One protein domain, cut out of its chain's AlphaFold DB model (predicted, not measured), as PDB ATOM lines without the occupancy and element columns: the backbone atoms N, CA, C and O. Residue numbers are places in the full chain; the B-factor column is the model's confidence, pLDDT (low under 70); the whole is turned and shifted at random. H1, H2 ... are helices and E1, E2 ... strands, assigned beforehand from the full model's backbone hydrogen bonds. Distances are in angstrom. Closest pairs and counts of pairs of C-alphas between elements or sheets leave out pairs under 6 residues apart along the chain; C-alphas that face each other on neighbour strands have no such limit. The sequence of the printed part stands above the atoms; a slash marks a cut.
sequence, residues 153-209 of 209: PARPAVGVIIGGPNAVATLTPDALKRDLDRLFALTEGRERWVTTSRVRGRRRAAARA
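Overview. This is residues 153 to 209 of the 209 residues of an uncharacterized protein of Lentisphaerae bacterium (UniProt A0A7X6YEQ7). A narrow ribbon of two parallel strands, E1 and E2, has one helix, H1, running back the other way near it; the three form a loose strand-helix-strand unit. After E2 a tail of residues 197 to 209 folds back, and its residues 200 to 206 stick out free of the rest. The printed part has 57 residues, with two named strands and one named helix in the order E1, H1, E2; the sheet's order is E1, E2, parallel. The class is mixed, helices and strands, though only 26 residues, under half of those printed, are in named elements. The whole is loose, with a radius of gyration of the C-alphas of 12.8 A, and elongated, spanning 35 by 22 by 15 A.

Arrangement. E1, residues 157 to 162, and E2, residues 191 to 196, are parallel neighbours, with an angle of 18 degrees between their directions. The C-alphas of Ala 157 and Glu 191 face each other at 4.2 A, and those of Ile 162 and Thr 196 at 4.6 A. N 158 and O 191 are within hydrogen-bond range at 2.8 A, as are N 195 and O 160 at 2.9 A. H1, residues 173 to 186, and E1 are near each other, with 5 pairs of C-alphas within 10 A and no pair within 8 A. H1 has 3 such pairs within 10 A with E2; its residues 176 to 184 make its pairs with the two strands. In H1 every O i to N i+4 pair is within hydrogen-bond range. E1, H1 and E2 make a strand-helix-strand unit, two parallel neighbour strands with a helix between them along the chain, and its crossover is right-handed.

Along the chain. E1 begins at C-alpha 157, (130.981, 112.015, 75.659), and measures 15.9 A from first to last C-alpha. A short link of 10 residues leads to H1, which begins at C-alpha 173, (152.283, 104.744, 81.446), and measures 19.9 A over its 14 residues. A tight link of 4 residues leads on to E2, which measures 16.6 A and ends at C-alpha 196, (146.215, 108.287, 70.397).

Size, cuts and confidence. The two C-alphas farthest apart are those of Ala 154 and Ala 167, at 38.5 A, while the C-alphas of Pro 153 and Ala 209 are 13.5 A apart. The printed part has no cut, and neither of its two links is long. It ends at Ala 209, the chain's last residue. Residues 197 to 209 hold no named element, and their C-alphas lie 10 to 18 A from the mean of the C-alphas. The mean pLDDT of the printed part is 77.2; the 13 residues under 70 are residues 197 to 209.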
ATOM      1  N   PRO A 153     126.357 106.594  70.078       86.81
ATOM      2  CA  PRO A 153     126.455 107.299  71.351       86.81
ATOM      3  C   PRO A 153     125.160 107.145  72.153       86.81
ATOM      4  O   PRO A 153     124.081 107.470  71.663       86.81
ATOM      5  N   ALA A 154     125.276 106.686  73.390       86.00
ATOM      6  CA  ALA A 154     124.196 106.555  74.357       86.00
ATOM      7  C   ALA A 154     124.187 107.697  75.388       86.00
ATOM      8  O   ALA A 154     123.147 107.976  75.982       86.00
ATOM      9  N   ARG A 155     125.331 108.357  75.635       90.50
ATOM     10  CA  ARG A 155     125.475 109.437  76.635       90.50
ATOM     11  C   ARG A 155     126.384 110.568  76.136       90.50
ATOM     12  O   ARG A 155     127.168 110.350  75.213       90.50
ATOM     13  N   PRO A 156     126.343 111.770  76.754       92.38
ATOM     14  CA  PRO A 156     127.339 112.805  76.494       92.38
ATOM     15  C   PRO A 156     128.755 112.250  76.656       92.38
ATOM     16  O   PRO A 156     129.044 111.557  77.635       92.38
ATOM     17  N   ALA A 157     129.633 112.560  75.705       91.94
ATOM     18  CA  ALA A 157     130.981 112.015  75.659       91.94
ATOM     19  C   ALA A 157     132.047 113.058  76.011       91.94
ATOM     20  O   ALA A 157     131.867 114.261  75.816       91.94
ATOM     21  N   VAL A 158     133.184 112.570  76.494       94.06
ATOM     22  CA  VAL A 158     134.421 113.328  76.672       94.06
ATOM     23  C   VAL A 158     135.466 112.768  75.721       94.06
ATOM     24  O   VAL A 158     135.823 111.590  75.780       94.06
ATOM     25  N   GLY A 159     135.940 113.626  74.820       91.94
ATOM     26  CA  GLY A 159     137.024 113.310  73.900       91.94
ATOM     27  C   GLY A 159     138.382 113.485  74.573       91.94
ATOM     28  O   GLY A 159     138.647 114.522  75.174       91.94
ATOM     29  N   VAL A 160     139.255 112.490  74.441       92.00
ATOM     30  CA  VAL A 160     140.620 112.506  74.971       92.00
ATOM     31  C   VAL A 160     141.602 112.311  73.828       92.00
ATOM     32  O   VAL A 160     141.564 111.297  73.129       92.00
ATOM     33  N   ILE A 161     142.502 113.275  73.645       89.38
ATOM     34  CA  ILE A 161     143.568 113.210  72.645       89.38
ATOM     35  C   ILE A 161     144.889 112.984  73.372       89.38
ATOM     36  O   ILE A 161     145.381 113.859  74.080       89.38
ATOM     37  N   ILE A 162     145.476 111.809  73.176       87.75
ATOM     38  CA  ILE A 162     146.750 111.432  73.780       87.75
ATOM     39  C   ILE A 162     147.862 111.667  72.756       87.75
ATOM     40  O   ILE A 162     147.985 110.958  71.751       87.75
ATOM     41  N   GLY A 163     148.678 112.688  73.017       83.06
ATOM     42  CA  GLY A 163     149.876 112.989  72.240       83.06
ATOM     43  C   GLY A 163     150.973 111.930  72.404       83.06
ATOM     44  O   GLY A 163     150.993 111.166  73.366       83.06
ATOM     45  N   GLY A 164     151.898 111.886  71.443       78.25
ATOM     46  CA  GLY A 164     153.138 111.121  71.589       78.25
ATOM     47  C   GLY A 164     154.182 111.901  72.402       78.25
ATOM     48  O   GLY A 164     154.031 113.114  72.562       78.25
ATOM     49  N   PRO A 165     155.253 111.238  72.874       77.94
ATOM     50  CA  PRO A 165     156.360 111.926  73.528       77.94
ATOM     51  C   PRO A 165     157.013 112.930  72.569       77.94
ATOM     52  O   PRO A 165     157.097 112.690  71.359       77.94
ATOM     53  N   ASN A 166     157.478 114.051  73.108       76.12
ATOM     54  CA  ASN A 166     158.171 115.101  72.365       76.12
ATOM     55  C   ASN A 166     159.338 115.667  73.199       76.12
ATOM     56  O   ASN A 166     159.614 115.188  74.295       76.12
ATOM     57  N   ALA A 167     160.039 116.676  72.676       71.38
ATOM     58  CA  ALA A 167     161.216 117.249  73.334       71.38
ATOM     59  C   ALA A 167     160.927 117.915  74.696       71.38
ATOM     60  O   ALA A 167     161.856 118.118  75.468       71.38
ATOM     61  N   VAL A 168     159.667 118.266  74.981       77.19
ATOM     62  CA  VAL A 168     159.263 118.979  76.206       77.19
ATOM     63  C   VAL A 168     158.478 118.105  77.185       77.19
ATOM     64  O   VAL A 168     158.340 118.474  78.346       77.19
ATOM     65  N   ALA A 169     157.964 116.952  76.748       76.31
ATOM     66  CA  ALA A 169     157.167 116.063  77.580       76.31
ATOM     67  C   ALA A 169     157.338 114.594  77.175       76.31
ATOM     68  O   ALA A 169     157.080 114.197  76.033       76.31
ATOM     69  N   THR A 170     157.691 113.770  78.162       79.94
ATOM     70  CA  THR A 170     157.676 112.310  78.052       79.94
ATOM     71  C   THR A 170     156.455 111.777  78.783       79.94
ATOM     72  O   THR A 170     156.299 111.987  79.983       79.94
ATOM     73  N   LEU A 171     155.590 111.071  78.060       81.00
ATOM     74  CA  LEU A 171     154.403 110.449  78.634       81.00
ATOM     75  C   LEU A 171     154.746 109.030  79.104       81.00
ATOM     76  O   LEU A 171     154.963 108.141  78.278       81.00
ATOM     77  N   THR A 172     154.812 108.817  80.418       86.31
ATOM     78  CA  THR A 172     154.970 107.473  80.996       86.31
ATOM     79  C   THR A 172     153.606 106.802  81.179       86.31
ATOM     80  O   THR A 172     152.604 107.506  81.350       86.31
ATOM     81  N   PRO A 173     153.529 105.457  81.169       87.88
ATOM     82  CA  PRO A 173     152.283 104.744  81.446       87.88
ATOM     83  C   PRO A 173     151.641 105.152  82.777       87.88
ATOM     84  O   PRO A 173     150.437 105.383  82.815       87.88
ATOM     85  N   ASP A 174     152.439 105.325  83.834       91.50
ATOM     86  CA  ASP A 174     151.931 105.679  85.165       91.50
ATOM     87  C   ASP A 174     151.393 107.111  85.223       91.50
ATOM     88  O   ASP A 174     150.336 107.357  85.804       91.50
ATOM     89  N   ALA A 175     152.085 108.060  84.582       88.44
ATOM     90  CA  ALA A 175     151.608 109.436  84.488       88.44
ATOM     91  C   ALA A 175     150.303 109.508  83.688       88.44
ATOM     92  O   ALA A 175     149.340 110.121  84.143       88.44
ATOM     93  N   LEU A 176     150.245 108.812  82.546       90.19
ATOM     94  CA  LEU A 176     149.035 108.731  81.737       90.19
ATOM     95  C   LEU A 176     147.884 108.097  82.518       90.19
ATOM     96  O   LEU A 176     146.777 108.623  82.489       90.19
ATOM     97  N   LYS A 177     148.134 106.990  83.229       92.44
ATOM     98  CA  LYS A 177     147.116 106.330  84.048       92.44
ATOM     99  C   LYS A 177     146.566 107.291  85.097       92.44
ATOM    100  O   LYS A 177     145.359 107.474  85.159       92.44
ATOM    101  N   ARG A 178     147.437 107.943  85.869       93.62
ATOM    102  CA  ARG A 178     147.037 108.907  86.902       93.62
ATOM    103  C   ARG A 178     146.174 110.032  86.330       93.62
ATOM    104  O   ARG A 178     145.177 110.413  86.941       93.62
ATOM    105  N   ASP A 179     146.557 110.578  85.182       91.88
ATOM    106  CA  ASP A 179     145.850 111.710  84.589       91.88
ATOM    107  C   ASP A 179     144.508 111.267  83.969       91.88
ATOM    108  O   ASP A 179     143.506 111.970  84.110       91.88
ATOM    109  N   LEU A 180     144.445 110.065  83.378       93.19
ATOM    110  CA  LEU A 180     143.195 109.456  82.916       93.19
ATOM    111  C   LEU A 180     142.264 109.088  84.074       93.19
ATOM    112  O   LEU A 180     141.072 109.342  83.966       93.19
ATOM    113  N   ASP A 181     142.777 108.545  85.180       94.69
ATOM    114  CA  ASP A 181     141.973 108.221  86.365       94.69
ATOM    115  C   ASP A 181     141.294 109.487  86.913       94.69
ATOM    116  O   ASP A 181     140.090 109.493  87.173       94.69
ATOM    117  N   ARG A 182     142.047 110.592  87.020       95.19
ATOM    118  CA  ARG A 182     141.507 111.900  87.431       95.19
ATOM    119  C   ARG A 182     140.436 112.396  86.468       95.19
ATOM    120  O   ARG A 182     139.372 112.820  86.911       95.19
ATOM    121  N   LEU A 183     140.696 112.326  85.163       94.88
ATOM    122  CA  LEU A 183     139.716 112.707  84.149       94.88
ATOM    123  C   LEU A 183     138.446 111.859  84.275       94.88
ATOM    124  O   LEU A 183     137.344 112.388  84.259       94.88
ATOM    125  N   PHE A 184     138.598 110.548  84.431       93.56
ATOM    126  CA  PHE A 184     137.492 109.600  84.475       93.56
ATOM    127  C   PHE A 184     136.616 109.768  85.711       93.56
ATOM    128  O   PHE A 184     135.405 109.584  85.583       93.56
ATOM    129  N   ALA A 185     137.204 110.148  86.849       95.38
ATOM    130  CA  ALA A 185     136.473 110.532  88.052       95.38
ATOM    131  C   ALA A 185     135.677 111.833  87.845       95.38
ATOM    132  O   ALA A 185     134.508 111.906  88.202       95.38
ATOM    133  N   LEU A 186     136.271 112.844  87.200       96.06
ATOM    134  CA  LEU A 186     135.591 114.117  86.906       96.06
ATOM    135  C   LEU A 186     134.478 113.991  85.857       96.06
ATOM    136  O   LEU A 186     133.615 114.861  85.751       96.06
ATOM    137  N   THR A 187     134.510 112.934  85.048       94.75
ATOM    138  CA  THR A 187     133.575 112.716  83.941       94.75
ATOM    139  C   THR A 187     132.758 111.446  84.149       94.75
ATOM    140  O   THR A 187     132.474 110.723  83.190       94.75
ATOM    141  N   GLU A 188     132.428 111.127  85.398       93.81
ATOM    142  CA  GLU A 188     131.588 109.980  85.727       93.81
ATOM    143  C   GLU A 188     130.236 110.051  84.993       93.81
ATOM    144  O   GLU A 188     129.698 111.124  84.719       93.81
ATOM    145  N   GLY A 189     129.724 108.893  84.568       92.06
ATOM    146  CA  GLY A 189     128.489 108.788  83.784       92.06
ATOM    147  C   GLY A 189     128.601 109.211  82.311       92.06
ATOM    148  O   GLY A 189     127.688 108.923  81.537       92.06
ATOM    149  N   ARG A 190     129.712 109.832  81.885       93.56
ATOM    150  CA  ARG A 190     129.959 110.207  80.483       93.56
ATOM    151  C   ARG A 190     130.643 109.093  79.699       93.56
ATOM    152  O   ARG A 190     131.446 108.329  80.236       93.56
ATOM    153  N   GLU A 191     130.365 109.035  78.401       92.62
ATOM    154  CA  GLU A 191     131.166 108.238  77.470       92.62
ATOM    155  C   GLU A 191     132.569 108.827  77.301       92.62
ATOM    156  O   GLU A 191     132.795 110.016  77.521       92.62
ATOM    157  N   ARG A 192     133.531 107.998  76.891       91.56
ATOM    158  CA  ARG A 192     134.938 108.392  76.744       91.56
ATOM    159  C   ARG A 192     135.426 107.987  75.365       91.56
ATOM    160  O   ARG A 192     135.453 106.804  75.043       91.56
ATOM    161  N   TRP A 193     135.829 108.957  74.555       90.62
ATOM    162  CA  TRP A 193     136.344 108.704  73.211       90.62
ATOM    163  C   TRP A 193     137.822 109.045  73.170       90.62
ATOM    164  O   TRP A 193     138.202 110.210  73.228       90.62
ATOM    165  N   VAL A 194     138.667 108.021  73.090       88.56
ATOM    166  CA  VAL A 194     140.119 108.185  73.185       88.56
ATOM    167  C   VAL A 194     140.755 108.022  71.811       88.56
ATOM    168  O   VAL A 194     140.554 107.018  71.130       88.56
ATOM    169  N   THR A 195     141.573 108.993  71.418       85.56
ATOM    170  CA  THR A 195     142.441 108.896  70.244       85.56
ATOM    171  C   THR A 195     143.892 109.077  70.661       85.56
ATOM    172  O   THR A 195     144.217 109.923  71.491       85.56
ATOM    173  N   THR A 196     144.780 108.259  70.103       82.81
ATOM    174  CA  THR A 196     146.215 108.287  70.397       82.81
ATOM    175  C   THR A 196     146.995 108.671  69.145       82.81
ATOM    176  O   THR A 196     146.675 108.258  68.023       82.81
ATOM    177  N   SER A 197     148.057 109.457  69.317       69.25
ATOM    178  CA  SER A 197     149.013 109.695  68.239       69.25
ATOM    179  C   SER A 197     149.706 108.386  67.856       69.25
ATOM    180  O   SER A 197     150.158 107.618  68.707       69.25
ATOM    181  N   ARG A 198     149.819 108.117  66.551       58.03
ATOM    182  CA  ARG A 198     150.511 106.927  66.043       58.03
ATOM    183  C   ARG A 198     152.024 107.119  66.155       58.03
ATOM    184  O   ARG A 198     152.656 107.625  65.229       58.03
ATOM    185  N   VAL A 199     152.626 106.665  67.249       47.94
ATOM    186  CA  VAL A 199     154.086 106.507  67.333       47.94
ATOM    187  C   VAL A 199     154.471 105.211  66.609       47.94
ATOM    188  O   VAL A 199     153.900 104.151  66.864       47.94
ATOM    189  N   ARG A 200     155.426 105.267  65.667       38.81
ATOM    190  CA  ARG A 200     155.996 104.047  65.067       38.81
ATOM    191  C   ARG A 200     156.686 103.246  66.169       38.81
ATOM    192  O   ARG A 200     157.757 103.643  66.610       38.81
ATOM    193  N   GLY A 201     156.103 102.109  66.538       34.28
ATOM    194  CA  GLY A 201     156.794 101.103  67.341       34.28
ATOM    195  C   GLY A 201     155.959 100.405  68.409       34.28
ATOM    196  O   GLY A 201     156.434 100.305  69.526       34.28
ATOM    197  N   ARG A 202     154.750  99.918  68.105       32.22
ATOM    198  CA  ARG A 202     154.193  98.659  68.652       32.22
ATOM    199  C   ARG A 202     152.810  98.394  68.056       32.22
ATOM    200  O   ARG A 202     152.115  99.309  67.624       32.22
ATOM    201  N   ARG A 203     152.503  97.100  67.943       35.28
ATOM    202  CA  ARG A 203     151.295  96.502  67.361       35.28
ATOM    203  C   ARG A 203     150.016  97.215  67.811       35.28
ATOM    204  O   ARG A 203     149.925  97.663  68.947       35.28
ATOM    205  N   ARG A 204     149.022  97.233  66.913       36.53
ATOM    206  CA  ARG A 204     147.612  97.499  67.230       36.53
ATOM    207  C   ARG A 204     147.229  96.731  68.503       36.53
ATOM    208  O   ARG A 204     147.034  95.523  68.435       36.53
ATOM    209  N   ALA A 205     147.094  97.424  69.624       30.72
ATOM    210  CA  ALA A 205     146.144  97.024  70.642       30.72
ATOM    211  C   ALA A 205     144.855  97.757  70.279       30.72
ATOM    212  O   ALA A 205     144.756  98.976  70.415       30.72
ATOM    213  N   ALA A 206     143.911  97.023  69.697       33.25
ATOM    214  CA  ALA A 206     142.533  97.468  69.663       33.25
ATOM    215  C   ALA A 206     142.077  97.552  71.123       33.25
ATOM    216  O   ALA A 206     141.814  96.529  71.745       33.25
ATOM    217  N   ALA A 207     142.048  98.758  71.682       29.41
ATOM    218  CA  ALA A 207     141.320  98.997  72.913       29.41
ATOM    219  C   ALA A 207     139.839  99.031  72.530       29.41
ATOM    220  O   ALA A 207     139.325 100.050  72.075       29.41
ATOM    221  N   ARG A 208     139.184  97.870  72.632       28.89
ATOM    222  CA  ARG A 208     137.777  97.844  73.019       28.89
ATOM    223  C   ARG A 208     137.756  98.283  74.483       28.89
ATOM    224  O   ARG A 208     138.366  97.611  75.314       28.89
ATOM    225  N   ALA A 209     137.146  99.429  74.741       31.69
ATOM    226  CA  ALA A 209     136.625  99.815  76.043       31.69
ATOM    227  C   ALA A 209     135.116  99.968  75.865       31.69
ATOM    228  O   ALA A 209     134.729 100.470  74.783       31.69
TER     229      ALA A 209